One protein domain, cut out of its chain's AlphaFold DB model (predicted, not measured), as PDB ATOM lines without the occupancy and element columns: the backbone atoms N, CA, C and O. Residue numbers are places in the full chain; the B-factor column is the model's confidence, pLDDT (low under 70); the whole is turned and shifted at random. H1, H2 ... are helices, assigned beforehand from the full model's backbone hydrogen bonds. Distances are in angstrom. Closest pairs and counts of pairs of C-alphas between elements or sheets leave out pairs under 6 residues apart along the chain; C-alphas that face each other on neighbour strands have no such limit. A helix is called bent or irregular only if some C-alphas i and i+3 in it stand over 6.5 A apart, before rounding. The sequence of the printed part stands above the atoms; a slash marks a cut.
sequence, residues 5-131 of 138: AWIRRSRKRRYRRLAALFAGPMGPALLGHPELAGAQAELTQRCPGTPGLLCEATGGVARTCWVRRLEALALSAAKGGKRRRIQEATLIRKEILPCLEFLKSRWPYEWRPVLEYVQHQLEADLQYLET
ATOM      1  N   ALA A   5      85.861  89.965 281.959       89.50
ATOM      2  CA  ALA A   5      85.646  89.378 283.283       89.50
ATOM      3  C   ALA A   5      85.397  87.858 283.238       89.50
ATOM      4  O   ALA A   5      85.831  87.132 284.135       89.50
ATOM      5  N   TRP A   6      84.711  87.364 282.202       92.56
ATOM      6  CA  TRP A   6      84.516  85.931 282.000       92.56
ATOM      7  C   TRP A   6      85.851  85.258 281.682       92.56
ATOM      8  O   TRP A   6      86.195  84.279 282.340       92.56
ATOM      9  N   ILE A   7      86.646  85.836 280.775       92.00
ATOM     10  CA  ILE A   7      87.949  85.282 280.374       92.00
ATOM     11  C   ILE A   7      88.870  85.146 281.591       92.00
ATOM     12  O   ILE A   7      89.412  84.069 281.844       92.00
ATOM     13  N   ARG A   8      88.978  86.191 282.420       93.25
ATOM     14  CA  ARG A   8      89.781  86.163 283.657       93.25
ATOM     15  C   ARG A   8      89.343  85.058 284.616       93.25
ATOM     16  O   ARG A   8      90.180  84.335 285.158       93.25
ATOM     17  N   ARG A   9      88.031  84.895 284.820       94.69
ATOM     18  CA  ARG A   9      87.487  83.832 285.682       94.69
ATOM     19  C   ARG A   9      87.769  82.443 285.119       94.69
ATOM     20  O   ARG A   9      88.156  81.561 285.885       94.69
ATOM     21  N   SER A  10      87.604  82.255 283.814       95.62
ATOM     22  CA  SER A  10      87.875  80.987 283.133       95.62
ATOM     23  C   SER A  10      89.348  80.601 283.242       95.62
ATOM     24  O   SER A  10      89.654  79.490 283.674       95.62
ATOM     25  N   ARG A  11      90.265  81.543 282.991       96.50
ATOM     26  CA  ARG A  11      91.713  81.330 283.144       96.50
ATOM     27  C   ARG A  11      92.103  81.010 284.587       96.50
ATOM     28  O   ARG A  11      92.779  80.018 284.837       96.50
ATOM     29  N   LYS A  12      91.584  81.763 285.567       97.50
ATOM     30  CA  LYS A  12      91.771  81.455 286.999       97.50
ATOM     31  C   LYS A  12      91.341  80.023 287.335       97.50
ATOM     32  O   LYS A  12      92.054  79.318 288.049       97.50
ATOM     33  N   ARG A  13      90.166  79.593 286.855       97.06
ATOM     34  CA  ARG A  13      89.651  78.234 287.091       97.06
ATOM     35  C   ARG A  13      90.528  77.174 286.429       97.06
ATOM     36  O   ARG A  13      90.820  76.181 287.087       97.06
ATOM     37  N   ARG A  14      90.968  77.395 285.184       97.12
ATOM     38  CA  ARG A  14      91.902  76.508 284.471       97.12
ATOM     39  C   ARG A  14      93.147  76.261 285.314       97.12
ATOM     40  O   ARG A  14      93.409  75.121 285.668       97.12
ATOM     41  N   TYR A  15      93.848  77.315 285.723       97.81
ATOM     42  CA  TYR A  15      95.083  77.165 286.495       97.81
ATOM     43  C   TYR A  15      94.885  76.466 287.843       97.81
ATOM     44  O   TYR A  15      95.690  75.618 288.209       97.81
ATOM     45  N   ARG A  16      93.785  76.745 288.556       96.69
ATOM     46  CA  ARG A  16      93.458  76.015 289.794       96.69
ATOM     47  C   ARG A  16      93.207  74.530 289.556       96.69
ATOM     48  O   ARG A  16      93.642  73.713 290.356       96.69
ATOM     49  N   ARG A  17      92.519  74.178 288.465       95.38
ATOM     50  CA  ARG A  17      92.313  72.774 288.085       95.38
ATOM     51  C   ARG A  17      93.638  72.091 287.777       95.38
ATOM     52  O   ARG A  17      93.867  71.009 288.291       95.38
ATOM     53  N   LEU A  18      94.522  72.746 287.023       96.25
ATOM     54  CA  LEU A  18      95.865  72.222 286.769       96.25
ATOM     55  C   LEU A  18      96.649  72.033 288.075       96.25
ATOM     56  O   LEU A  18      97.295  71.009 288.248       96.25
ATOM     57  N   ALA A  19      96.558  72.978 289.017       94.94
ATOM     58  CA  ALA A  19      97.231  72.865 290.311       94.94
ATOM     59  C   ALA A  19      96.734  71.640 291.097       94.94
ATOM     60  O   ALA A  19      97.536  70.904 291.670       94.94
ATOM     61  N   ALA A  20      95.423  71.384 291.068       93.56
ATOM     62  CA  ALA A  20      94.811  70.243 291.742       93.56
ATOM     63  C   ALA A  20      95.337  68.888 291.240       93.56
ATOM     64  O   ALA A  20      95.441  67.962 292.041       93.56
ATOM     65  N   LEU A  21      95.747  68.783 289.969       92.12
ATOM     66  CA  LEU A  21      96.328  67.551 289.412       92.12
ATOM     67  C   LEU A  21      97.604  67.119 290.148       92.12
ATOM     68  O   LEU A  21      97.865  65.930 290.300       92.12
ATOM     69  N   PHE A  22      98.372  68.081 290.661       90.31
ATOM     70  CA  PHE A  22      99.628  67.832 291.371       90.31
ATOM     71  C   PHE A  22      99.486  67.912 292.895       90.31
ATOM     72  O   PHE A  22     100.421  67.565 293.615       90.31
ATOM     73  N   ALA A  23      98.339  68.365 293.407       89.25
ATOM     74  CA  ALA A  23      98.154  68.693 294.818       89.25
ATOM     75  C   ALA A  23      98.041  67.474 295.746       89.25
ATOM     76  O   ALA A  23      98.140  67.646 296.962       89.25
ATOM     77  N   GLY A  24      97.875  66.263 295.218       86.44
ATOM     78  CA  GLY A  24      97.782  65.028 295.994       86.44
ATOM     79  C   GLY A  24      97.200  63.874 295.171       86.44
ATOM     80  O   GLY A  24      96.779  64.123 294.045       86.44
ATOM     81  N   PRO A  25      97.120  62.657 295.746       85.06
ATOM     82  CA  PRO A  25      96.822  61.394 295.046       85.06
ATOM     83  C   PRO A  25      95.522  61.395 294.225       85.06
ATOM     84  O   PRO A  25      95.382  60.647 293.268       85.06
ATOM     85  N   MET A  26      94.560  62.247 294.581       85.50
ATOM     86  CA  MET A  26      93.280  62.367 293.871       85.50
ATOM     87  C   MET A  26      93.359  63.230 292.603       85.50
ATOM     88  O   MET A  26      92.388  63.310 291.857       85.50
ATOM     89  N   GLY A  27      94.480  63.906 292.352       88.88
ATOM     90  CA  GLY A  27      94.641  64.815 291.220       88.88
ATOM     91  C   GLY A  27      94.460  64.122 289.862       88.88
ATOM     92  O   GLY A  27      93.566  64.519 289.116       88.88
ATOM     93  N   PRO A  28      95.240  63.074 289.541       89.75
ATOM     94  CA  PRO A  28      95.112  62.306 288.303       89.75
ATOM     95  C   PRO A  28      93.734  61.666 288.110       89.75
ATOM     96  O   PRO A  28      93.251  61.579 286.982       89.75
ATOM     97  N   ALA A  29      93.042  61.305 289.197       90.50
ATOM     98  CA  ALA A  29      91.678  60.780 289.129       90.50
ATOM     99  C   ALA A  29      90.690  61.776 288.490       90.50
ATOM    100  O   ALA A  29      89.738  61.356 287.837       90.50
ATOM    101  N   LEU A  30      90.940  63.091 288.583       89.62
ATOM    102  CA  LEU A  30      90.140  64.118 287.896       89.62
ATOM    103  C   LEU A  30      90.238  64.042 286.366       89.62
ATOM    104  O   LEU A  30      89.411  64.637 285.676       89.62
ATOM    105  N   LEU A  31      91.250  63.346 285.847       91.19
ATOM    106  CA  LEU A  31      91.447  63.072 284.426       91.19
ATOM    107  C   LEU A  31      91.107  61.623 284.053       91.19
ATOM    108  O   LEU A  31      91.397  61.213 282.939       91.19
ATOM    109  N   GLY A  32      90.495  60.854 284.961       91.56
ATOM    110  CA  GLY A  32      90.164  59.450 284.713       91.56
ATOM    111  C   GLY A  32      91.320  58.478 284.950       91.56
ATOM    112  O   GLY A  32      91.236  57.350 284.484       91.56
ATOM    113  N   HIS A  33      92.351  58.896 285.695       91.06
ATOM    114  CA  HIS A  33      93.529  58.080 286.010       91.06
ATOM    115  C   HIS A  33      93.694  57.805 287.520       91.06
ATOM    116  O   HIS A  33      94.692  58.220 288.122       91.06
ATOM    117  N   PRO A  34      92.706  57.187 288.202       90.50
ATOM    118  CA  PRO A  34      92.798  56.896 289.636       90.50
ATOM    119  C   PRO A  34      93.933  55.921 289.990       90.50
ATOM    120  O   PRO A  34      94.455  55.976 291.102       90.50
ATOM    121  N   GLU A  35      94.358  55.071 289.057       90.94
ATOM    122  CA  GLU A  35      95.467  54.126 289.208       90.94
ATOM    123  C   GLU A  35      96.808  54.815 289.512       90.94
ATOM    124  O   GLU A  35      97.667  54.242 290.181       90.94
ATOM    125  N   LEU A  36      96.976  56.077 289.100       89.88
ATOM    126  CA  LEU A  36      98.203  56.847 289.325       89.88
ATOM    127  C   LEU A  36      98.324  57.399 290.753       89.88
ATOM    128  O   LEU A  36      99.390  57.895 291.133       89.88
ATOM    129  N   ALA A  37      97.263  57.306 291.561       85.38
ATOM    130  CA  ALA A  37      97.215  57.849 292.916       85.38
ATOM    131  C   ALA A  37      98.334  57.301 293.817       85.38
ATOM    132  O   ALA A  37      98.945  58.063 294.571       85.38
ATOM    133  N   GLY A  38      98.627  55.999 293.715       81.06
ATOM    134  CA  GLY A  38      99.651  55.332 294.526       81.06
ATOM    135  C   GLY A  38     101.070  55.818 294.214       81.06
ATOM    136  O   GLY A  38     101.835  56.117 295.126       81.06
ATOM    137  N   ALA A  39     101.393  55.984 292.928       79.81
ATOM    138  CA  ALA A  39     102.706  56.441 292.470       79.81
ATOM    139  C   ALA A  39     102.912  57.964 292.605       79.81
ATOM    140  O   ALA A  39     104.043  58.451 292.589       79.81
ATOM    141  N   GLN A  40     101.836  58.745 292.760       81.38
ATOM    142  CA  GLN A  40     101.918  60.206 292.779       81.38
ATOM    143  C   GLN A  40     102.788  60.762 293.904       81.38
ATOM    144  O   GLN A  40     103.524  61.732 293.693       81.38
ATOM    145  N   ALA A  41     102.658  60.211 295.113       77.31
ATOM    146  CA  ALA A  41     103.360  60.741 296.274       77.31
ATOM    147  C   ALA A  41     104.873  60.681 296.052       77.31
ATOM    148  O   ALA A  41     105.542  61.695 296.207       77.31
ATOM    149  N   GLU A  42     105.385  59.542 295.599       81.50
ATOM    150  CA  GLU A  42     106.807  59.334 295.341       81.50
ATOM    151  C   GLU A  42     107.319  60.205 294.186       81.50
ATOM    152  O   GLU A  42     108.284  60.958 294.344       81.50
ATOM    153  N   LEU A  43     106.617  60.191 293.049       82.00
ATOM    154  CA  LEU A  43     107.035  60.913 291.842       82.00
ATOM    155  C   LEU A  43     107.056  62.426 292.024       82.00
ATOM    156  O   LEU A  43     107.941  63.121 291.529       82.00
ATOM    157  N   THR A  44     106.085  62.957 292.765       78.44
ATOM    158  CA  THR A  44     105.986  64.400 292.987       78.44
ATOM    159  C   THR A  44     106.825  64.885 294.173       78.44
ATOM    160  O   THR A  44     107.014  66.100 294.313       78.44
ATOM    161  N   GLN A  45     107.352  63.971 294.999       78.62
ATOM    162  CA  GLN A  45     108.212  64.275 296.148       78.62
ATOM    163  C   GLN A  45     109.662  64.578 295.769       78.62
ATOM    164  O   GLN A  45     110.341  65.262 296.530       78.62
ATOM    165  N   ARG A  46     110.141  64.131 294.605       77.19
ATOM    166  CA  ARG A  46     111.530  64.350 294.182       77.19
ATOM    167  C   ARG A  46     111.583  64.910 292.765       77.19
ATOM    168  O   ARG A  46     111.275  64.218 291.803       77.19
ATOM    169  N   CYS A  47     111.980  66.174 292.631       83.00
ATOM    170  CA  CYS A  47     112.318  66.780 291.347       83.00
ATOM    171  C   CYS A  47     113.837  66.943 291.261       83.00
ATOM    172  O   CYS A  47     114.408  67.611 292.122       83.00
ATOM    173  N   PRO A  48     114.499  66.431 290.212       79.19
ATOM    174  CA  PRO A  48     115.936  66.632 290.045       79.19
ATOM    175  C   PRO A  48     116.303  68.071 289.638       79.19
ATOM    176  O   PRO A  48     117.480  68.382 289.516       79.19
ATOM    177  N   GLY A  49     115.314  68.953 289.438       86.44
ATOM    178  CA  GLY A  49     115.522  70.269 288.841       86.44
ATOM    179  C   GLY A  49     115.687  70.164 287.324       86.44
ATOM    180  O   GLY A  49     116.196  69.174 286.803       86.44
ATOM    181  N   THR A  50     115.191  71.159 286.593       89.12
ATOM    182  CA  THR A  50     115.322  71.201 285.130       89.12
ATOM    183  C   THR A  50     116.555  72.022 284.768       89.12
ATOM    184  O   THR A  50     116.604  73.180 285.188       89.12
ATOM    185  N   PRO A  51     117.501  71.483 283.977       88.25
ATOM    186  CA  PRO A  51     118.689  72.221 283.565       88.25
ATOM    187  C   PRO A  51     118.369  73.567 282.911       88.25
ATOM    188  O   PRO A  51     117.459  73.664 282.085       88.25
ATOM    189  N   GLY A  52     119.110  74.608 283.283       88.00
ATOM    190  CA  GLY A  52     118.938  75.974 282.796       88.00
ATOM    191  C   GLY A  52     117.769  76.746 283.419       88.00
ATOM    192  O   GLY A  52     117.563  77.905 283.055       88.00
ATOM    193  N   LEU A  53     117.004  76.153 284.344       89.00
ATOM    194  CA  LEU A  53     115.944  76.841 285.091       89.00
ATOM    195  C   LEU A  53     116.357  77.112 286.539       89.00
ATOM    196  O   LEU A  53     117.176  76.408 287.120       89.00
ATOM    197  N   LEU A  54     115.697  78.079 287.183       81.81
ATOM    198  CA  LEU A  54     115.962  78.441 288.584       81.81
ATOM    199  C   LEU A  54     115.837  77.262 289.567       81.81
ATOM    200  O   LEU A  54     116.452  77.267 290.631       81.81
ATOM    201  N   CYS A  55     115.027  76.251 289.238       85.44
ATOM    202  CA  CYS A  55     114.857  75.069 290.081       85.44
ATOM    203  C   CYS A  55     116.033  74.081 290.015       85.44
ATOM    204  O   CYS A  55     116.106  73.210 290.878       85.44
ATOM    205  N   GLU A  56     116.941  74.212 289.045       88.06
ATOM    206  CA  GLU A  56     118.134  73.366 288.909       88.06
ATOM    207  C   GLU A  56     118.998  73.400 290.172       88.06
ATOM    208  O   GLU A  56     119.313  72.360 290.736       88.06
ATOM    209  N   ALA A  57     119.293  74.600 290.682       82.94
ATOM    210  CA  ALA A  57     120.166  74.785 291.842       82.94
ATOM    211  C   ALA A  57     119.577  74.260 293.161       82.94
ATOM    212  O   ALA A  57     120.302  74.087 294.136       82.94
ATOM    213  N   THR A  58     118.258  74.061 293.221       79.81
ATOM    214  CA  THR A  58     117.559  73.743 294.475       79.81
ATOM    215  C   THR A  58     116.970  72.344 294.518       79.81
ATOM    216  O   THR A  58     116.653  71.914 295.621       79.81
ATOM    217  N   GLY A  59     116.815  71.650 293.380       74.19
ATOM    218  CA  GLY A  59     116.345  70.259 293.332       74.19
ATOM    219  C   GLY A  59     115.156  70.011 294.268       74.19
ATOM    220  O   GLY A  59     115.287  69.397 295.318       74.19
ATOM    221  N   GLY A  60     114.009  70.620 293.970       80.12
ATOM    222  CA  GLY A  60     112.905  70.715 294.930       80.12
ATOM    223  C   GLY A  60     111.882  69.576 294.889       80.12
ATOM    224  O   GLY A  60     112.012  68.567 294.205       80.12
ATOM    225  N   VAL A  61     110.766  69.798 295.584       85.06
ATOM    226  CA  VAL A  61     109.565  68.955 295.510       85.06
ATOM    227  C   VAL A  61     108.685  69.444 294.355       85.06
ATOM    228  O   VAL A  61     108.181  70.575 294.392       85.06
ATOM    229  N   ALA A  62     108.462  68.600 293.342       80.62
ATOM    230  CA  ALA A  62     107.649  68.955 292.175       80.62
ATOM    231  C   ALA A  62     106.219  69.349 292.574       80.62
ATOM    232  O   ALA A  62     105.717  70.359 292.081       80.62
ATOM    233  N   ARG A  63     105.604  68.620 293.520       82.75
ATOM    234  CA  ARG A  63     104.272  68.937 294.071       82.75
ATOM    235  C   ARG A  63     104.184  70.385 294.543       82.75
ATOM    236  O   ARG A  63     103.281  71.111 294.142       82.75
ATOM    237  N   THR A  64     105.142  70.832 295.350       84.44
ATOM    238  CA  THR A  64     105.156  72.197 295.889       84.44
ATOM    239  C   THR A  64     105.375  73.231 294.790       84.44
ATOM    240  O   THR A  64     104.690  74.251 294.758       84.44
ATOM    241  N   CYS A  65     106.315  72.968 293.877       88.38
ATOM    242  CA  CYS A  65     106.655  73.883 292.793       88.38
ATOM    243  C   CYS A  65     105.469  74.104 291.841       88.38
ATOM    244  O   CYS A  65     105.064  75.245 291.612       88.38
ATOM    245  N   TRP A  66     104.870  73.019 291.343       88.56
ATOM    246  CA  TRP A  66     103.755  73.072 290.397       88.56
ATOM    247  C   TRP A  66     102.509  73.705 290.994       88.56
ATOM    248  O   TRP A  66     101.957  74.627 290.394       88.56
ATOM    249  N   VAL A  67     102.100  73.265 292.188       91.88
ATOM    250  CA  VAL A  67     100.914  73.811 292.861       91.88
ATOM    251  C   VAL A  67     101.074  75.318 293.052       91.88
ATOM    252  O   VAL A  67     100.228  76.082 292.592       91.88
ATOM    253  N   ARG A  68     102.204  75.773 293.611       92.81
ATOM    254  CA  ARG A  68     102.441  77.205 293.856       92.81
ATOM    255  C   ARG A  68     102.519  78.025 292.569       92.81
ATOM    256  O   ARG A  68     101.928  79.101 292.504       92.81
ATOM    257  N   ARG A  69     103.230  77.544 291.540       93.06
ATOM    258  CA  ARG A  69     103.356  78.255 290.251       93.06
ATOM    259  C   ARG A  69     101.995  78.408 289.566       93.06
ATOM    260  O   ARG A  69     101.659  79.498 289.103       93.06
ATOM    261  N   LEU A  70     101.188  77.350 289.546       96.19
ATOM    262  CA  LEU A  70      99.858  77.369 288.935       96.19
ATOM    263  C   LEU A  70      98.864  78.211 289.750       96.19
ATOM    264  O   LEU A  70      98.080  78.965 289.177       96.19
ATOM    265  N   GLU A  71      98.925  78.180 291.079       96.31
ATOM    266  CA  GLU A  71      98.129  79.076 291.925       96.31
ATOM    267  C   GLU A  71      98.506  80.550 291.728       96.31
ATOM    268  O   GLU A  71      97.618  81.404 291.634       96.31
ATOM    269  N   ALA A  72      99.798  80.858 291.593       96.00
ATOM    270  CA  ALA A  72     100.268  82.207 291.291       96.00
ATOM    271  C   ALA A  72      99.742  82.697 289.931       96.00
ATOM    272  O   ALA A  72      99.231  83.818 289.840       96.00
ATOM    273  N   LEU A  73      99.771  81.846 288.898       97.06
ATOM    274  CA  LEU A  73      99.138  82.134 287.607       97.06
ATOM    275  C   LEU A  73      97.629  82.359 287.748       97.06
ATOM    276  O   LEU A  73      97.095  83.311 287.181       97.06
ATOM    277  N   ALA A  74      96.935  81.558 288.561       97.50
ATOM    278  CA  ALA A  74      95.509  81.739 288.816       97.50
ATOM    279  C   ALA A  74      95.197  83.104 289.453       97.50
ATOM    280  O   ALA A  74      94.233  83.773 289.067       97.50
ATOM    281  N   LEU A  75      96.005  83.525 290.429       96.81
ATOM    282  CA  LEU A  75      95.875  84.828 291.083       96.81
ATOM    283  C   LEU A  75      96.199  85.979 290.126       96.81
ATOM    284  O   LEU A  75      95.494  86.991 290.134       96.81
ATOM    285  N   SER A  76      97.227  85.825 289.290       96.44
ATOM    286  CA  SER A  76      97.595  86.820 288.281       96.44
ATOM    287  C   SER A  76      96.494  86.988 287.229       96.44
ATOM    288  O   SER A  76      96.002  88.104 287.019       96.44
ATOM    289  N   ALA A  77      95.994  85.877 286.681       95.88
ATOM    290  CA  ALA A  77      94.942  85.862 285.669       95.88
ATOM    291  C   ALA A  77      93.631  86.489 286.166       95.88
ATOM    292  O   ALA A  77      92.921  87.140 285.401       95.88
ATOM    293  N   ALA A  78      93.323  86.348 287.461       94.81
ATOM    294  CA  ALA A  78      92.160  86.982 288.077       94.81
ATOM    295  C   ALA A  78      92.230  88.519 288.043       94.81
ATOM    296  O   ALA A  78      91.201  89.177 287.889       94.81
ATOM    297  N   LYS A  79      93.437  89.087 288.186       92.75
ATOM    298  CA  LYS A  79      93.674  90.538 288.170       92.75
ATOM    299  C   LYS A  79      93.707  91.086 286.741       92.75
ATOM    300  O   LYS A  79      93.208  92.181 286.495       92.75
ATOM    301  N   GLY A  80      94.279  90.329 285.804       88.06
ATOM    302  CA  GLY A  80      94.426  90.732 284.405       88.06
ATOM    303  C   GLY A  80      95.351  91.941 284.201       88.06
ATOM    304  O   GLY A  80      96.067  92.379 285.109       88.06
ATOM    305  N   GLY A  81      95.332  92.488 282.985       90.25
ATOM    306  CA  GLY A  81      96.142  93.639 282.576       90.25
ATOM    307  C   GLY A  81      97.342  93.271 281.699       90.25
ATOM    308  O   GLY A  81      97.922  92.192 281.823       90.25
ATOM    309  N   LYS A  82      97.731  94.196 280.812       90.56
ATOM    310  CA  LYS A  82      98.742  93.975 279.761       90.56
ATOM    311  C   LYS A  82     100.088  93.496 280.313       90.56
ATOM    312  O   LYS A  82     100.612  92.489 279.852       90.56
ATOM    313  N   ARG A  83     100.615  94.165 281.347       92.75
ATOM    314  CA  ARG A  83     101.889  93.783 281.985       92.75
ATOM    315  C   ARG A  83     101.843  92.368 282.568       92.75
ATOM    316  O   ARG A  83     102.778  91.605 282.361       92.75
ATOM    317  N   ARG A  84     100.749  92.011 283.256       93.62
ATOM    318  CA  ARG A  84     100.578  90.673 283.843       93.62
ATOM    319  C   ARG A  84     100.483  89.603 282.768       93.62
ATOM    320  O   ARG A  84     101.166  88.602 282.880       93.62
ATOM    321  N   ARG A  85      99.737  89.852 281.688       93.88
ATOM    322  CA  ARG A  85      99.664  88.930 280.544       93.88
ATOM    323  C   ARG A  85     101.039  88.628 279.942       93.88
ATOM    324  O   ARG A  85     101.333  87.471 279.676       93.88
ATOM    325  N   ILE A  86     101.894  89.641 279.786       95.00
ATOM    326  CA  ILE A  86     103.270  89.460 279.289       95.00
ATOM    327  C   ILE A  86     104.109  88.630 280.273       95.00
ATOM    328  O   ILE A  86     104.843  87.734 279.859       95.00
ATOM    329  N   GLN A  87     103.996  88.906 281.575       95.06
ATOM    330  CA  GLN A  87     104.699  88.152 282.621       95.06
ATOM    331  C   GLN A  87     104.229  86.692 282.691       95.06
ATOM    332  O   GLN A  87     105.061  85.793 282.743       95.06
ATOM    333  N   GLU A  88     102.917  86.455 282.630       96.62
ATOM    334  CA  GLU A  88     102.300  85.126 282.559       96.62
ATOM    335  C   GLU A  88     102.803  84.362 281.330       96.62
ATOM    336  O   GLU A  88     103.291  83.244 281.471       96.62
ATOM    337  N   ALA A  89     102.772  84.981 280.144       96.94
ATOM    338  CA  ALA A  89     103.250  84.366 278.905       96.94
ATOM    339  C   ALA A  89     104.734  83.993 278.997       96.94
ATOM    340  O   ALA A  89     105.133  82.892 278.630       96.94
ATOM    341  N   THR A  90     105.548  84.907 279.534       96.19
ATOM    342  CA  THR A  90     106.989  84.697 279.706       96.19
ATOM    343  C   THR A  90     107.264  83.539 280.655       96.19
ATOM    344  O   THR A  90     108.081  82.682 280.334       96.19
ATOM    345  N   LEU A  91     106.562  83.481 281.791       94.94
ATOM    346  CA  LEU A  91     106.689  82.389 282.752       94.94
ATOM    347  C   LEU A  91     106.281  81.050 282.124       94.94
ATOM    348  O   LEU A  91     107.011  80.069 282.243       94.94
ATOM    349  N   ILE A  92     105.147  81.000 281.422       96.69
ATOM    350  CA  ILE A  92     104.682  79.761 280.788       96.69
ATOM    351  C   ILE A  92     105.700  79.274 279.758       96.69
ATOM    352  O   ILE A  92     106.128  78.124 279.818       96.69
ATOM    353  N   ARG A  93     106.133  80.164 278.862       96.44
ATOM    354  CA  ARG A  93     107.022  79.822 277.751       96.44
ATOM    355  C   ARG A  93     108.434  79.458 278.202       96.44
ATOM    356  O   ARG A  93     109.001  78.505 277.688       96.44
ATOM    357  N   LYS A  94     109.022  80.237 279.114       94.56
ATOM    358  CA  LYS A  94     110.445  80.103 279.470       94.56
ATOM    359  C   LYS A  94     110.704  79.162 280.637       94.56
ATOM    360  O   LYS A  94     111.812  78.664 280.748       94.56
ATOM    361  N   GLU A  95     109.719  78.931 281.499       92.19
ATOM    362  CA  GLU A  95     109.920  78.146 282.722       92.19
ATOM    363  C   GLU A  95     109.008  76.925 282.777       92.19
ATOM    364  O   GLU A  95     109.473  75.816 283.023       92.19
ATOM    365  N   ILE A  96     107.702  77.102 282.565       94.31
ATOM    366  CA  ILE A  96     106.739  76.028 282.835       94.31
ATOM    367  C   ILE A  96     106.766  74.955 281.745       94.31
ATOM    368  O   ILE A  96     106.872  73.778 282.079       94.31
ATOM    369  N   LEU A  97     106.691  75.337 280.466       95.56
ATOM    370  CA  LEU A  97     106.711  74.374 279.360       95.56
ATOM    371  C   LEU A  97     108.041  73.598 279.279       95.56
ATOM    372  O   LEU A  97     107.977  72.371 279.213       95.56
ATOM    373  N   PRO A  98     109.231  74.228 279.389       93.88
ATOM    374  CA  PRO A  98     110.493  73.484 279.418       93.88
ATOM    375  C   PRO A  98     110.601  72.536 280.617       93.88
ATOM    376  O   PRO A  98     111.075  71.410 280.477       93.88
ATOM    377  N   CYS A  99     110.118  72.958 281.792       91.88
ATOM    378  CA  CYS A  99     110.070  72.088 282.965       91.88
ATOM    379  C   CYS A  99     109.169  70.874 282.720       91.88
ATOM    380  O   CYS A  99     109.546  69.752 283.043       91.88
ATOM    381  N   LEU A 100     107.998  71.079 282.118       92.81
ATOM    382  CA  LEU A 100     107.070  69.998 281.817       92.81
ATOM    383  C   LEU A 100     107.646  69.004 280.802       92.81
ATOM    384  O   LEU A 100     107.529  67.800 281.013       92.81
ATOM    385  N   GLU A 101     108.318  69.484 279.755       93.50
ATOM    386  CA  GLU A 101     108.979  68.615 278.776       93.50
ATOM    387  C   GLU A 101     110.099  67.792 279.420       93.50
ATOM    388  O   GLU A 101     110.201  66.580 279.221       93.50
ATOM    389  N   PHE A 102     110.883  68.418 280.297       91.56
ATOM    390  CA  PHE A 102     111.880  67.702 281.076       91.56
ATOM    391  C   PHE A 102     111.248  66.611 281.953       91.56
ATOM    392  O   PHE A 102     111.738  65.482 281.965       91.56
ATOM    393  N   LEU A 103     110.130  66.894 282.631       89.31
ATOM    394  CA  LEU A 103     109.426  65.891 283.434       89.31
ATOM    395  C   LEU A 103     108.860  64.754 282.577       89.31
ATOM    396  O   LEU A 103     108.976  63.604 282.985       89.31
ATOM    397  N   LYS A 104     108.350  65.025 281.368       91.62
ATOM    398  CA  LYS A 104     107.910  63.977 280.424       91.62
ATOM    399  C   LYS A 104     109.032  63.006 280.044       91.62
ATOM    400  O   LYS A 104     108.749  61.844 279.760       91.62
ATOM    401  N   SER A 105     110.289  63.458 280.051       90.12
ATOM    402  CA  SER A 105     111.458  62.602 279.792       90.12
ATOM    403  C   SER A 105     111.964  61.822 281.014       90.12
ATOM    404  O   SER A 105     112.775  60.912 280.859       90.12
ATOM    405  N   ARG A 106     111.534  62.186 282.231       88.69
ATOM    406  CA  ARG A 106     112.069  61.645 283.496       88.69
ATOM    407  C   ARG A 106     111.059  60.854 284.309       88.69
ATOM    408  O   ARG A 106     111.456  59.967 285.058       88.69
ATOM    409  N   TRP A 107     109.786  61.218 284.233       88.62
ATOM    410  CA  TRP A 107     108.721  60.530 284.945       88.62
ATOM    411  C   TRP A 107     108.293  59.262 284.200       88.62
ATOM    412  O   TRP A 107     108.501  59.169 282.987       88.62
ATOM    413  N   PRO A 108     107.694  58.291 284.911       90.69
ATOM    414  CA  PRO A 108     107.148  57.088 284.301       90.69
ATOM    415  C   PRO A 108     106.168  57.405 283.170       90.69
ATOM    416  O   PRO A 108     105.460  58.418 283.196       90.69
ATOM    417  N   TYR A 109     106.132  56.526 282.170       92.00
ATOM    418  CA  TYR A 109     105.343  56.713 280.953       92.00
ATOM    419  C   TYR A 109     103.843  56.861 281.250       92.00
ATOM    420  O   TYR A 109     103.154  57.641 280.598       92.00
ATOM    421  N   GLU A 110     103.356  56.180 282.283       92.38
ATOM    422  CA  GLU A 110     101.969  56.174 282.747       92.38
ATOM    423  C   GLU A 110     101.476  57.573 283.147       92.38
ATOM    424  O   GLU A 110     100.278  57.840 283.113       92.38
ATOM    425  N   TRP A 111     102.383  58.502 283.471       91.19
ATOM    426  CA  TRP A 111     102.048  59.893 283.795       91.19
ATOM    427  C   TRP A 111     101.877  60.806 282.580       91.19
ATOM    428  O   TRP A 111     101.429  61.948 282.734       91.19
ATOM    429  N   ARG A 112     102.204  60.338 281.369       93.38
ATOM    430  CA  ARG A 112     102.093  61.142 280.144       93.38
ATOM    431  C   ARG A 112     100.716  61.758 279.929       93.38
ATOM    432  O   ARG A 112     100.702  62.959 279.674       93.38
ATOM    433  N   PRO A 113      99.583  61.051 280.112       93.31
ATOM    434  CA  PRO A 113      98.265  61.653 279.908       93.31
ATOM    435  C   PRO A 113      98.038  62.901 280.773       93.31
ATOM    436  O   PRO A 113      97.501  63.905 280.306       93.31
ATOM    437  N   VAL A 114      98.516  62.883 282.025       93.31
ATOM    438  CA  VAL A 114      98.419  64.030 282.939       93.31
ATOM    439  C   VAL A 114      99.310  65.179 282.463       93.31
ATOM    440  O   VAL A 114      98.867  66.328 282.414       93.31
ATOM    441  N   LEU A 115     100.563  64.885 282.102       94.19
ATOM    442  CA  LEU A 115     101.528  65.896 281.660       94.19
ATOM    443  C   LEU A 115     101.125  66.524 280.318       94.19
ATOM    444  O   LEU A 115     101.176  67.744 280.179       94.19
ATOM    445  N   GLU A 116     100.664  65.728 279.358       95.81
ATOM    446  CA  GLU A 116     100.195  66.182 278.045       95.81
ATOM    447  C   GLU A 116      98.918  67.016 278.160       95.81
ATOM    448  O   GLU A 116      98.811  68.069 277.528       95.81
ATOM    449  N   TYR A 117      97.982  66.628 279.034       96.62
ATOM    450  CA  TYR A 117      96.810  67.455 279.322       96.62
ATOM    451  C   TYR A 117      97.210  68.833 279.870       96.62
ATOM    452  O   TYR A 117      96.697  69.864 279.423       96.62
ATOM    453  N   VAL A 118      98.146  68.877 280.825       96.50
ATOM    454  CA  VAL A 118      98.651  70.138 281.390       96.50
ATOM    455  C   VAL A 118      99.356  70.968 280.318       96.50
ATOM    456  O   VAL A 118      99.084  72.167 280.219       96.50
ATOM    457  N   GLN A 119     100.202  70.342 279.494       97.44
ATOM    458  CA  GLN A 119     100.883  70.983 278.368       97.44
ATOM    459  C   GLN A 119      99.880  71.661 277.436       97.44
ATOM    460  O   GLN A 119      99.953  72.870 277.226       97.44
ATOM    461  N   HIS A 120      98.890  70.904 276.963       97.69
ATOM    462  CA  HIS A 120      97.890  71.387 276.024       97.69
ATOM    463  C   HIS A 120      97.097  72.577 276.588       97.69
ATOM    464  O   HIS A 120      96.871  73.577 275.904       97.69
ATOM    465  N   GLN A 121      96.708  72.520 277.868       97.50
ATOM    466  CA  GLN A 121      96.006  73.631 278.520       97.50
ATOM    467  C   GLN A 121      96.871  74.894 278.645       97.50
ATOM    468  O   GLN A 121      96.339  76.004 278.553       97.50
ATOM    469  N   LEU A 122      98.177  74.741 278.883       97.50
ATOM    470  CA  LEU A 122      99.120  75.857 278.984       97.50
ATOM    471  C   LEU A 122      99.425  76.470 277.617       97.50
ATOM    472  O   LEU A 122      99.426  77.692 277.505       97.50
ATOM    473  N   GLU A 123      99.627  75.653 276.587       97.50
ATOM    474  CA  GLU A 123      99.860  76.105 275.210       97.50
ATOM    475  C   GLU A 123      98.652  76.866 274.657       97.50
ATOM    476  O   GLU A 123      98.802  77.970 274.132       97.50
ATOM    477  N   ALA A 124      97.438  76.345 274.861       95.56
ATOM    478  CA  ALA A 124      96.213  77.036 274.467       95.56
ATOM    479  C   ALA A 124      96.049  78.391 275.183       95.56
ATOM    480  O   ALA A 124      95.573  79.366 274.600       95.56
ATOM    481  N   ASP A 125      96.437  78.484 276.462       95.94
ATOM    482  CA  ASP A 125      96.411  79.760 277.183       95.94
ATOM    483  C   ASP A 125      97.522  80.714 276.731       95.94
ATOM    484  O   ASP A 125      97.301  81.924 276.667       95.94
ATOM    485  N   LEU A 126      98.696  80.184 276.387       96.44
ATOM    486  CA  LEU A 126      99.824  80.955 275.880       96.44
ATOM    487  C   LEU A 126      99.475  81.639 274.553       96.44
ATOM    488  O   LEU A 126      99.710  82.838 274.420       96.44
ATOM    489  N   GLN A 127      98.821  80.931 273.629       94.19
ATOM    490  CA  GLN A 127      98.319  81.510 272.376       94.19
ATOM    491  C   GLN A 127      97.386  82.705 272.635       94.19
ATOM    492  O   GLN A 127      97.533  83.776 272.037       94.19
ATOM    493  N   TYR A 128      96.456  82.565 273.588       91.50
ATOM    494  CA  TYR A 128      95.603  83.678 274.012       91.50
ATOM    495  C   TYR A 128      96.429  84.837 274.587       91.50
ATOM    496  O   TYR A 128      96.193  86.002 274.261       91.50
ATOM    497  N   LEU A 129      97.398  84.538 275.454       93.62
ATOM    498  CA  LEU A 129      98.217  85.542 276.119       93.62
ATOM    499  C   LEU A 129      99.075  86.353 275.147       93.62
ATOM    500  O   LEU A 129      99.209  87.561 275.355       93.62
ATOM    501  N   GLU A 130      99.592  85.709 274.106       90.38
ATOM    502  CA  GLU A 130     100.425  86.297 273.053       90.38
ATOM    503  C   GLU A 130      99.623  87.092 272.023       90.38
ATOM    504  O   GLU A 130     100.157  88.015 271.407       90.38
ATOM    505  N   THR A 131      98.327  86.803 271.879       86.88
ATOM    506  CA  THR A 131      97.453  87.569 270.992       86.88
ATOM    507  C   THR A 131      97.374  89.023 271.480       86.88
ATOM    508  O   THR A 131      97.008  89.251 272.643       86.88
TER     509      THR A 131
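AT A GLANCE: This is residues 5 to 131 of the 138 residues of an uncharacterized protein of Meiothermus sp. Pnk-1 (UniProt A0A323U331). H1, H4, H5a and H6 stand side by side as an up-and-down bundle, with H2 and H3 at one end. You find 127 printed residues, six named helices and no named strand: all helix. The whole is compact, radius of gyration of the C-alphas 14.2 A, spans 40 by 33 by 19 A.

IN THESE COORDINATES: Find C-alpha 5 at (85.646, 89.378, 283.283); from there H1 runs 26.9 A to residue 22. Then come H2, residues 28 to 31, H3, 34 to 45, and H4, 62 to 79. H5, 82 to 106, assigned as one helix by its hydrogen bonds, is bent, C-alphas 94 and 97 being 6.8 A apart, into H5a and H5b. H6, 109 to 130, ends at (100.425, 86.297, 273.053).

HOW THE PARTS SIT: H1 touches H4, the closest C-alphas, of Lys 12 and Ala 74, being 4.2 A apart. Every O i to N i+4 pair is within hydrogen-bond range in H5a and H5b, but 4 of 8 in H3.

THE WHOLE: The link at residues 46 to 61 is long; the printed part has no cut, and no printed residue is under 70 in pLDDT.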